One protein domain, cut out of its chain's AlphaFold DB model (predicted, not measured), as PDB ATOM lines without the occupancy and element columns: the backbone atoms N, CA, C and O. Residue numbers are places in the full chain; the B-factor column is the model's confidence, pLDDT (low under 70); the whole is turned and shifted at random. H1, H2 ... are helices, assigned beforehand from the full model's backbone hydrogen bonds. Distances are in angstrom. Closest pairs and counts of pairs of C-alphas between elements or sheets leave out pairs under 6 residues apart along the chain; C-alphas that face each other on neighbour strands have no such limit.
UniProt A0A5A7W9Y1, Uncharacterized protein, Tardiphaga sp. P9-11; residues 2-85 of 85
ATOM      1  N   ASP A   2      86.751 113.716 183.144       41.94
ATOM      2  CA  ASP A   2      87.949 113.256 182.457       41.94
ATOM      3  C   ASP A   2      88.617 112.123 183.239       41.94
ATOM      4  O   ASP A   2      89.356 112.341 184.195       41.94
ATOM      5  N   ASP A   3      88.337 110.894 182.815       46.78
ATOM      6  CA  ASP A   3      88.856 109.641 183.373       46.78
ATOM      7  C   ASP A   3      90.312 109.363 182.920       46.78
ATOM      8  O   ASP A   3      90.696 108.250 182.574       46.78
ATOM      9  N   TRP A   4      91.159 110.399 182.902       53.78
ATOM     10  CA  TRP A   4      92.582 110.316 182.519       53.78
ATOM     11  C   TRP A   4      93.505 109.877 183.673       53.78
ATOM     12  O   TRP A   4      94.721 109.998 183.574       53.78
ATOM     13  N   HIS A   5      92.951 109.425 184.803       54.16
ATOM     14  CA  HIS A   5      93.710 109.148 186.037       54.16
ATOM     15  C   HIS A   5      93.522 107.709 186.564       54.16
ATOM     16  O   HIS A   5      93.920 107.388 187.683       54.16
ATOM     17  N   GLY A   6      92.919 106.810 185.779       46.91
ATOM     18  CA  GLY A   6      92.395 105.547 186.308       46.91
ATOM     19  C   GLY A   6      93.406 104.426 186.591       46.91
ATOM     20  O   GLY A   6      93.254 103.721 187.592       46.91
ATOM     21  N   ARG A   7      94.426 104.197 185.743       52.31
ATOM     22  CA  ARG A   7      95.296 102.998 185.869       52.31
ATOM     23  C   ARG A   7      96.777 103.151 185.501       52.31
ATOM     24  O   ARG A   7      97.567 102.359 186.012       52.31
ATOM     25  N   ASP A   8      97.174 104.176 184.750       69.62
ATOM     26  CA  ASP A   8      98.524 104.235 184.147       69.62
ATOM     27  C   ASP A   8      99.575 104.942 185.019       69.62
ATOM     28  O   ASP A   8     100.750 105.045 184.662       69.62
ATOM     29  N   GLY A   9      99.163 105.464 186.175       82.19
ATOM     30  CA  GLY A   9     100.016 106.239 187.073       82.19
ATOM     31  C   GLY A   9     100.642 105.461 188.226       82.19
ATOM     32  O   GLY A   9     101.439 106.025 188.962       82.19
ATOM     33  N   LYS A  10     100.303 104.182 188.412       89.88
ATOM     34  CA  LYS A  10     100.629 103.442 189.640       89.88
ATOM     35  C   LYS A  10     101.682 102.369 189.416       89.88
ATOM     36  O   LYS A  10     101.709 101.717 188.377       89.88
ATOM     37  N   CYS A  11     102.492 102.144 190.445       92.81
ATOM     38  CA  CYS A  11     103.389 101.004 190.525       92.81
ATOM     39  C   CYS A  11     102.585  99.706 190.367       92.81
ATOM     40  O   CYS A  11     101.558  99.523 191.029       92.81
ATOM     41  N   MET A  12     103.058  98.800 189.517       94.44
ATOM     42  CA  MET A  12     102.395  97.517 189.279       94.44
ATOM     43  C   MET A  12     102.353  96.630 190.528       94.44
ATOM     44  O   MET A  12     101.376  95.911 190.712       94.44
ATOM     45  N   ASP A  13     103.347  96.753 191.411       94.94
ATOM     46  CA  ASP A  13     103.491  95.875 192.577       94.94
ATOM     47  C   ASP A  13     102.803  96.456 193.815       94.94
ATOM     48  O   ASP A  13     101.888  95.860 194.376       94.94
ATOM     49  N   CYS A  14     103.211  97.655 194.240       94.00
ATOM     50  CA  CYS A  14     102.736  98.251 195.493       94.00
ATOM     51  C   CYS A  14     101.597  99.261 195.315       94.00
ATOM     52  O   CYS A  14     101.129  99.829 196.298       94.00
ATOM     53  N   ARG A  15     101.169  99.528 194.071       91.00
ATOM     54  CA  ARG A  15     100.090 100.475 193.721       91.00
ATOM     55  C   ARG A  15     100.319 101.932 194.151       91.00
ATOM     56  O   ARG A  15      99.423 102.752 193.957       91.00
ATOM     57  N   THR A  16     101.497 102.265 194.683       88.25
ATOM     58  CA  THR A  16     101.915 103.647 194.952       88.25
ATOM     59  C   THR A  16     101.895 104.452 193.661       88.25
ATOM     60  O   THR A  16     102.248 103.934 192.603       88.25
ATOM     61  N   GLU A  17     101.476 105.706 193.757       87.00
ATOM     62  CA  GLU A  17     101.518 106.650 192.646       87.00
ATOM     63  C   GLU A  17     102.975 106.889 192.211       87.00
ATOM     64  O   GLU A  17     103.850 107.110 193.043       87.00
ATOM     65  N   VAL A  18     103.238 106.784 190.911       83.94
ATOM     66  CA  VAL A  18     104.555 106.940 190.264       83.94
ATOM     67  C   VAL A  18     104.459 107.879 189.056       83.94
ATOM     68  O   VAL A  18     105.087 107.684 188.014       83.94
ATOM     69  N   THR A  19     103.588 108.879 189.167       79.06
ATOM     70  CA  THR A  19     103.446 109.966 188.195       79.06
ATOM     71  C   THR A  19     104.332 111.149 188.564       79.06
ATOM     72  O   THR A  19     104.968 111.167 189.612       79.06
ATOM     73  N   PHE A  20     104.314 112.177 187.713       72.94
ATOM     74  CA  PHE A  20     104.996 113.461 187.906       72.94
ATOM     75  C   PHE A  20     104.451 114.309 189.080       72.94
ATOM     76  O   PHE A  20     104.673 115.523 189.110       72.94
ATOM     77  N   ILE A  21     103.703 113.705 190.007       73.81
ATOM     78  CA  ILE A  21     103.143 114.346 191.199       73.81
ATOM     79  C   ILE A  21     104.133 114.168 192.348       73.81
ATOM     80  O   ILE A  21     104.694 113.096 192.528       73.81
ATOM     81  N   THR A  22     104.342 115.216 193.142       66.94
ATOM     82  CA  THR A  22     105.273 115.189 194.274       66.94
ATOM     83  C   THR A  22     104.734 114.350 195.442       66.94
ATOM     84  O   THR A  22     103.619 114.629 195.896       66.94
ATOM     85  N   PRO A  23     105.522 113.413 196.003       70.62
ATOM     86  CA  PRO A  23     106.894 113.072 195.610       70.62
ATOM     87  C   PRO A  23     106.960 112.217 194.326       70.62
ATOM     88  O   PRO A  23     106.374 111.141 194.266       70.62
ATOM     89  N   ASP A  24     107.715 112.708 193.336       83.88
ATOM     90  CA  ASP A  24     107.860 112.135 191.992       83.88
ATOM     91  C   ASP A  24     108.683 110.840 192.055       83.88
ATOM     92  O   ASP A  24     109.753 110.776 192.671       83.88
ATOM     93  N   GLU A  25     108.154 109.804 191.419       89.44
ATOM     94  CA  GLU A  25     108.740 108.468 191.293       89.44
ATOM     95  C   GLU A  25     108.790 108.026 189.826       89.44
ATOM     96  O   GLU A  25     108.916 106.839 189.526       89.44
ATOM     97  N   TYR A  26     108.685 108.981 188.907       91.75
ATOM     98  CA  TYR A  26     108.907 108.773 187.493       91.75
ATOM     99  C   TYR A  26     110.408 108.924 187.208       91.75
ATOM    100  O   TYR A  26     111.014 109.950 187.504       91.75
ATOM    101  N   TYR A  27     111.025 107.876 186.666       95.38
ATOM    102  CA  TYR A  27     112.446 107.817 186.319       95.38
ATOM    103  C   TYR A  27     112.637 106.902 185.111       95.38
ATOM    104  O   TYR A  27     111.729 106.164 184.727       95.38
ATOM    105  N   MET A  28     113.823 106.951 184.510       96.75
ATOM    106  CA  MET A  28     114.195 106.053 183.419       96.75
ATOM    107  C   MET A  28     115.550 105.405 183.690       96.75
ATOM    108  O   MET A  28     116.520 106.087 184.016       96.75
ATOM    109  N   VAL A  29     115.610 104.089 183.533       98.38
ATOM    110  CA  VAL A  29     116.843 103.290 183.562       98.38
ATOM    111  C   VAL A  29     117.183 102.812 182.155       98.38
ATOM    112  O   VAL A  29     116.404 103.040 181.229       98.38
ATOM    113  N   HIS A  30     118.342 102.184 181.976       98.31
ATOM    114  CA  HIS A  30     118.668 101.530 180.708       98.31
ATOM    115  C   HIS A  30     117.628 100.454 180.346       98.31
ATOM    116  O   HIS A  30     117.132  99.741 181.222       98.31
ATOM    117  N   ASP A  31     117.295 100.343 179.057       97.81
ATOM    118  CA  ASP A  31     116.233  99.451 178.567       97.81
ATOM    119  C   ASP A  31     116.496  97.978 178.907       97.81
ATOM    120  O   ASP A  31     115.579  97.255 179.288       97.81
ATOM    121  N   ASP A  32     117.748  97.531 178.814       97.81
ATOM    122  CA  ASP A  32     118.158  96.169 179.164       97.81
ATOM    123  C   ASP A  32     117.906  95.866 180.648       97.81
ATOM    124  O   ASP A  32     117.360  94.814 180.996       97.81
ATOM    125  N   LEU A  33     118.221  96.821 181.524       98.50
ATOM    126  CA  LEU A  33     117.939  96.723 182.945       98.50
ATOM    127  C   LEU A  33     116.429  96.749 183.213       98.50
ATOM    128  O   LEU A  33     115.951  95.917 183.987       98.50
ATOM    129  N   TRP A  34     115.664  97.636 182.564       98.12
ATOM    130  CA  TRP A  34     114.200  97.669 182.685       98.12
ATOM    131  C   TRP A  34     113.578  96.324 182.305       98.12
ATOM    132  O   TRP A  34     112.820  95.747 183.087       98.12
ATOM    133  N   LEU A  35     113.955  95.786 181.145       97.94
ATOM    134  CA  LEU A  35     113.443  94.521 180.623       97.94
ATOM    135  C   LEU A  35     113.857  93.318 181.476       97.94
ATOM    136  O   LEU A  35     113.106  92.345 181.544       97.94
ATOM    137  N   SER A  36     114.983  93.390 182.195       97.69
ATOM    138  CA  SER A  36     115.365  92.349 183.161       97.69
ATOM    139  C   SER A  36     114.378  92.230 184.333       97.69
ATOM    140  O   SER A  36     114.155  91.134 184.844       97.69
ATOM    141  N   ALA A  37     113.747  93.341 184.734       97.38
ATOM    142  CA  ALA A  37     112.779  93.393 185.832       97.38
ATOM    143  C   ALA A  37     111.318  93.345 185.347       97.38
ATOM    144  O   ALA A  37     110.409  92.972 186.098       97.38
ATOM    145  N   ASN A  38     111.071  93.764 184.105       96.19
ATOM    146  CA  ASN A  38     109.752  93.847 183.493       96.19
ATOM    147  C   ASN A  38     109.780  93.396 182.017       96.19
ATOM    148  O   ASN A  38     109.770  94.238 181.117       96.19
ATOM    149  N   PRO A  39     109.781  92.076 181.744       95.06
ATOM    150  CA  PRO A  39     109.977  91.544 180.391       95.06
ATOM    151  C   PRO A  39     108.915  91.947 179.362       95.06
ATOM    152  O   PRO A  39     109.171  91.888 178.164       95.06
ATOM    153  N   THR A  40     107.720  92.348 179.806       92.62
ATOM    154  CA  THR A  40     106.659  92.841 178.915       92.62
ATOM    155  C   THR A  40     106.908  94.270 178.438       92.62
ATOM    156  O   THR A  40     106.240  94.715 177.516       92.62
ATOM    157  N   GLY A  41     107.815  95.015 179.078       89.88
ATOM    158  CA  GLY A  41     108.080  96.428 178.797       89.88
ATOM    159  C   GLY A  41     107.001  97.389 179.314       89.88
ATOM    160  O   GLY A  41     107.325  98.523 179.657       89.88
ATOM    161  N   ASP A  42     105.758  96.928 179.448       90.12
ATOM    162  CA  ASP A  42     104.605  97.748 179.821       90.12
ATOM    163  C   ASP A  42     104.484  98.044 181.322       90.12
ATOM    164  O   ASP A  42     104.762  97.197 182.174       90.12
ATOM    165  N   GLY A  43     103.972  99.233 181.647       91.44
ATOM    166  CA  GLY A  43     103.639  99.648 183.010       91.44
ATOM    167  C   GLY A  43     104.759 100.409 183.720       91.44
ATOM    168  O   GLY A  43     105.657 100.964 183.094       91.44
ATOM    169  N   LYS A  44     104.659 100.515 185.051       92.44
ATOM    170  CA  LYS A  44     105.558 101.341 185.872       92.44
ATOM    171  C   LYS A  44     105.895 100.657 187.188       92.44
ATOM    172  O   LYS A  44     105.058  99.971 187.777       92.44
ATOM    173  N   LEU A  45     107.102 100.896 187.687       95.12
ATOM    174  CA  LEU A  45     107.549 100.434 188.997       95.12
ATOM    175  C   LEU A  45     108.136 101.602 189.770       95.12
ATOM    176  O   LEU A  45     108.949 102.359 189.247       95.12
ATOM    177  N   CYS A  46     107.758 101.710 191.037       95.50
ATOM    178  CA  CYS A  46     108.455 102.611 191.942       95.50
ATOM    179  C   CYS A  46     109.901 102.127 192.135       95.50
ATOM    180  O   CYS A  46     110.174 100.932 191.968       95.50
ATOM    181  N   VAL A  47     110.818 103.023 192.511       96.44
ATOM    182  CA  VAL A  47     112.253 102.693 192.596       96.44
ATOM    183  C   VAL A  47     112.506 101.503 193.531       96.44
ATOM    184  O   VAL A  47     113.302 100.625 193.223       96.44
ATOM    185  N   GLY A  48     111.746 101.400 194.629       96.56
ATOM    186  CA  GLY A  48     111.869 100.295 195.582       96.56
ATOM    187  C   GLY A  48     111.388  98.948 195.033       96.56
ATOM    188  O   GLY A  48     112.049  97.935 195.240       96.56
ATOM    189  N   CYS A  49     110.265  98.910 194.311       97.69
ATOM    190  CA  CYS A  49     109.787  97.665 193.698       97.69
ATOM    191  C   CYS A  49     110.707  97.217 192.560       97.69
ATOM    192  O   CYS A  49     110.934  96.021 192.400       97.69
ATOM    193  N   PHE A  50     111.286  98.161 191.816       97.94
ATOM    194  CA  PHE A  50     112.291  97.841 190.810       97.94
ATOM    195  C   PHE A  50     113.527  97.179 191.435       97.94
ATOM    196  O   PHE A  50     113.913  96.097 191.000       97.94
ATOM    197  N   GLU A  51     114.073  97.762 192.508       98.38
ATOM    198  CA  GLU A  51     115.196  97.199 193.281       98.38
ATOM    199  C   GLU A  51     114.899  95.778 193.796       98.38
ATOM    200  O   GLU A  51     115.755  94.895 193.715       98.38
ATOM    201  N   VAL A  52     113.672  95.529 194.273       98.44
ATOM    202  CA  VAL A  52     113.229  94.190 194.704       98.44
ATOM    203  C   VAL A  52     113.251  93.194 193.544       98.44
ATOM    204  O   VAL A  52     113.729  92.076 193.724       98.44
ATOM    205  N   ARG A  53     112.771  93.585 192.358       98.12
ATOM    206  CA  ARG A  53     112.734  92.695 191.188       98.12
ATOM    207  C   ARG A  53     114.126  92.365 190.645       98.12
ATOM    208  O   ARG A  53     114.357  91.220 190.275       98.12
ATOM    209  N   ILE A  54     115.052  93.327 190.624       98.06
ATOM    210  CA  ILE A  54     116.435  93.095 190.157       98.06
ATOM    211  C   ILE A  54     117.364  92.525 191.242       98.06
ATOM    212  O   ILE A  54     118.510  92.187 190.955       98.06
ATOM    213  N   GLY A  55     116.907  92.451 192.497       98.31
ATOM    214  CA  GLY A  55     117.667  91.890 193.617       98.31
ATOM    215  C   GLY A  55     118.839  92.748 194.107       98.31
ATOM    216  O   GLY A  55     119.702  92.248 194.827       98.31
ATOM    217  N   ARG A  56     118.897  94.031 193.734       98.19
ATOM    218  CA  ARG A  56     119.937  94.972 194.176       98.19
ATOM    219  C   ARG A  56     119.422  96.406 194.220       98.19
ATOM    220  O   ARG A  56     118.449  96.749 193.557       98.19
ATOM    221  N   ARG A  57     120.130  97.259 194.962       97.88
ATOM    222  CA  ARG A  57     119.913  98.710 194.929       97.88
ATOM    223  C   ARG A  57     120.332  99.271 193.562       97.88
ATOM    224  O   ARG A  57     121.321  98.804 192.989       97.88
ATOM    225  N   LEU A  58     119.599 100.266 193.067       98.19
ATOM    226  CA  LEU A  58     119.999 101.035 191.892       98.19
ATOM    227  C   LEU A  58     121.144 101.993 192.241       98.19
ATOM    228  O   LEU A  58     121.203 102.554 193.338       98.19
ATOM    229  N   GLU A  59     122.037 102.188 191.284       97.69
ATOM    230  CA  GLU A  59     123.173 103.103 191.338       97.69
ATOM    231  C   GLU A  59     123.007 104.202 190.278       97.69
ATOM    232  O   GLU A  59     122.317 103.977 189.282       97.69
ATOM    233  N   PRO A  60     123.679 105.362 190.408       97.75
ATOM    234  CA  PRO A  60     123.563 106.452 189.433       97.75
ATOM    235  C   PRO A  60     123.789 106.029 187.973       97.75
ATOM    236  O   PRO A  60     123.142 106.548 187.071       97.75
ATOM    237  N   LYS A  61     124.662 105.041 187.739       97.56
ATOM    238  CA  LYS A  61     124.980 104.508 186.403       97.56
ATOM    239  C   LYS A  61     123.850 103.704 185.749       97.56
ATOM    240  O   LYS A  61     123.948 103.397 184.572       97.56
ATOM    241  N   ASP A  62     122.832 103.306 186.509       98.31
ATOM    242  CA  ASP A  62     121.692 102.551 185.984       98.31
ATOM    243  C   ASP A  62     120.673 103.456 185.280       98.31
ATOM    244  O   ASP A  62     119.830 102.976 184.522       98.31
ATOM    245  N   PHE A  63     120.733 104.762 185.549       98.19
ATOM    246  CA  PHE A  63     119.822 105.763 185.016       98.19
ATOM    247  C   PHE A  63     120.338 106.302 183.683       98.19
ATOM    248  O   PHE A  63     121.498 106.692 183.566       98.19
ATOM    249  N   ILE A  64     119.454 106.395 182.687       97.75
ATOM    250  CA  ILE A  64     119.807 107.046 181.420       97.75
ATOM    251  C   ILE A  64     119.908 108.559 181.592       97.75
ATOM    252  O   ILE A  64     119.295 109.155 182.487       97.75
ATOM    253  N   ASP A  65     120.613 109.204 180.668       96.38
ATOM    254  CA  ASP A  65     120.676 110.655 180.637       96.38
ATOM    255  C   ASP A  65     119.391 111.277 180.058       96.38
ATOM    256  O   ASP A  65     119.308 111.613 178.877       96.38
ATOM    257  N   ALA A  66     118.362 111.403 180.899       93.81
ATOM    258  CA  ALA A  66     117.050 111.928 180.528       93.81
ATOM    259  C   ALA A  66     116.600 113.076 181.453       93.81
ATOM    260  O   ALA A  66     116.878 113.043 182.655       93.81
ATOM    261  N   PRO A  67     115.830 114.071 180.955       93.56
ATOM    262  CA  PRO A  67     115.353 115.198 181.767       93.56
ATOM    263  C   PRO A  67     114.583 114.791 183.028       93.56
ATOM    264  O   PRO A  67     114.692 115.452 184.060       93.56
ATOM    265  N   VAL A  68     113.833 113.687 182.966       91.88
ATOM    266  CA  VAL A  68     113.110 113.127 184.116       91.88
ATOM    267  C   VAL A  68     114.048 112.788 185.281       91.88
ATOM    268  O   VAL A  68     113.754 113.135 186.422       91.88
ATOM    269  N   ASN A  69     115.231 112.244 184.994       95.12
ATOM    270  CA  ASN A  69     116.235 111.887 185.997       95.12
ATOM    271  C   ASN A  69     116.990 113.109 186.553       95.12
ATOM    272  O   ASN A  69     117.920 112.962 187.332       95.12
ATOM    273  N   ARG A  70     116.607 114.337 186.181       92.69
ATOM    274  CA  ARG A  70     117.232 115.580 186.665       92.69
ATOM    275  C   ARG A  70     116.267 116.457 187.476       92.69
ATOM    276  O   ARG A  70     116.630 117.551 187.905       92.69
ATOM    277  N   ARG A  71     115.034 115.997 187.737       88.88
ATOM    278  CA  ARG A  71     113.990 116.736 188.485       88.88
ATOM    279  C   ARG A  71     114.151 116.643 190.012       88.88
ATOM    280  O   ARG A  71     113.184 116.407 190.733       88.88
ATOM    281  N   PHE A  72     115.358 116.864 190.536       86.25
ATOM    282  CA  PHE A  72     115.724 116.578 191.937       86.25
ATOM    283  C   PHE A  72     114.869 117.255 193.019       86.25
ATOM    284  O   PHE A  72     114.862 116.795 194.159       86.25
ATOM    285  N   ALA A  73     114.214 118.375 192.705       85.94
ATOM    286  CA  ALA A  73     113.335 119.081 193.636       85.94
ATOM    287  C   ALA A  73     111.956 118.414 193.781       85.94
ATOM    288  O   ALA A  73     111.295 118.609 194.795       85.94
ATOM    289  N   ALA A  74     111.524 117.654 192.773       86.81
ATOM    290  CA  ALA A  74     110.233 116.972 192.763       86.81
ATOM    291  C   ALA A  74     110.336 115.508 193.209       86.81
ATOM    292  O   ALA A  74     109.346 114.957 193.685       86.81
ATOM    293  N   MET A  75     111.512 114.892 193.048       91.69
ATOM    294  CA  MET A  75     111.761 113.490 193.380       91.69
ATOM    295  C   MET A  75     111.483 113.175 194.847       91.69
ATOM    296  O   MET A  75     111.781 113.971 195.738       91.69
ATOM    297  N   SER A  76     111.000 111.960 195.095       91.94
ATOM    298  CA  SER A  76     111.050 111.371 196.430       91.94
ATOM    299  C   SER A  76     112.492 111.320 196.958       91.94
ATOM    300  O   SER A  76     113.448 111.150 196.192       91.94
ATOM    301  N   ASP A  77     112.664 111.388 198.282       93.50
ATOM    302  CA  ASP A  77     113.989 111.264 198.909       93.50
ATOM    303  C   ASP A  77     114.677 109.949 198.525       93.50
ATOM    304  O   ASP A  77     115.886 109.903 198.266       93.50
ATOM    305  N   ARG A  78     113.896 108.863 198.428       94.12
ATOM    306  CA  ARG A  78     114.430 107.558 198.042       94.12
ATOM    307  C   ARG A  78     114.947 107.576 196.606       94.12
ATOM    308  O   ARG A  78     116.095 107.190 196.423       94.12
ATOM    309  N   LEU A  79     114.187 108.068 195.625       95.06
ATOM    310  CA  LEU A  79     114.622 108.121 194.226       95.06
ATOM    311  C   LEU A  79     115.844 109.030 194.077       95.06
ATOM    312  O   LEU A  79     116.849 108.632 193.489       95.06
ATOM    313  N   LYS A  80     115.808 110.209 194.705       95.50
ATOM    314  CA  LYS A  80     116.919 111.163 194.688       95.50
ATOM    315  C   LYS A  80     118.227 110.539 195.180       95.50
ATOM    316  O   LYS A  80     119.255 110.710 194.534       95.50
ATOM    317  N   SER A  81     118.181 109.748 196.256       96.06
ATOM    318  CA  SER A  81     119.359 109.042 196.792       96.06
ATOM    319  C   SER A  81     119.914 107.915 195.903       96.06
ATOM    320  O   SER A  81     120.931 107.321 196.247       96.06
ATOM    321  N   ARG A  82     119.233 107.532 194.817       96.19
ATOM    322  CA  ARG A  82     119.752 106.564 193.827       96.19
ATOM    323  C   ARG A  82     120.310 107.272 192.608       96.19
ATOM    324  O   ARG A  82     121.338 106.862 192.090       96.19
ATOM    325  N   VAL A  83     119.638 108.337 192.183       95.12
ATOM    326  CA  VAL A  83     120.049 109.130 191.024       95.12
ATOM    327  C   VAL A  83     121.315 109.941 191.322       95.12
ATOM    328  O   VAL A  83     122.193 110.028 190.473       95.12
ATOM    329  N   VAL A  84     121.416 110.539 192.515       91.88
ATOM    330  CA  VAL A  84     122.547 111.415 192.882       91.88
ATOM    331  C   VAL A  84     123.734 110.634 193.463       91.88
ATOM    332  O   VAL A  84     124.874 111.052 193.267       91.88
ATOM    333  N   GLY A  85     123.472 109.492 194.112       83.38
ATOM    334  CA  GLY A  85     124.457 108.747 194.910       83.38
ATOM    335  C   GLY A  85     124.374 109.075 196.393       83.38
ATOM    336  O   GLY A  85     124.338 110.279 196.731       83.38
TER     337      GLY A  85
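Overview. This is residues 2 to 85 of the 85 residues of an uncharacterized protein of Tardiphaga sp. P9-11 (UniProt A0A5A7W9Y1). A compact body with little regular structure, mostly loops, has H1 and H2 meeting near their last residues in a corner, with H4 and short H3 toward the other side; residues 2 to 6 stick out as a tail. The printed part has 84 residues, with H1, H2, H3 and H4 in chain order and no named strand: all helix, though named elements hold only 26 residues. The radius of gyration of the C-alphas is 12.3 A; the spans are 38 by 30 by 20 A.

Along the chain. H2, residues 47 to 54, is 10.7 A long from C-alpha 47 at (112.253, 102.693, 192.596). H1 is residues 31 to 37, 10.1 A; H4 is residues 77 to 83, 10.2 A, ending at C-alpha 83 (120.049, 109.130, 191.024); H3 is residues 67 to 70, 5.3 A.

Arrangement. H2 touches H1, about perpendicular at 77 degrees; their closest C-alphas, Ala 37 and Arg 53, are 5.4 A apart. H2 and H4 are close but not clearly touching, closest C-alphas Val 47 and Leu 79 at 6.1 A. H3 and H4 are likewise close but not clearly touching, closest C-alphas Asn 69 and Val 83 at 6.9 A. H1 is apart from H3 and H4. Every O i to N i+4 pair is within hydrogen-bond range in H1 and H2, 2 of 3 in H4; H3 is too short for one.

Size, cuts and confidence. The printed part has no cut; the link H2 to H3 is long. Residues 2 to 8 and 22 have pLDDT under 70.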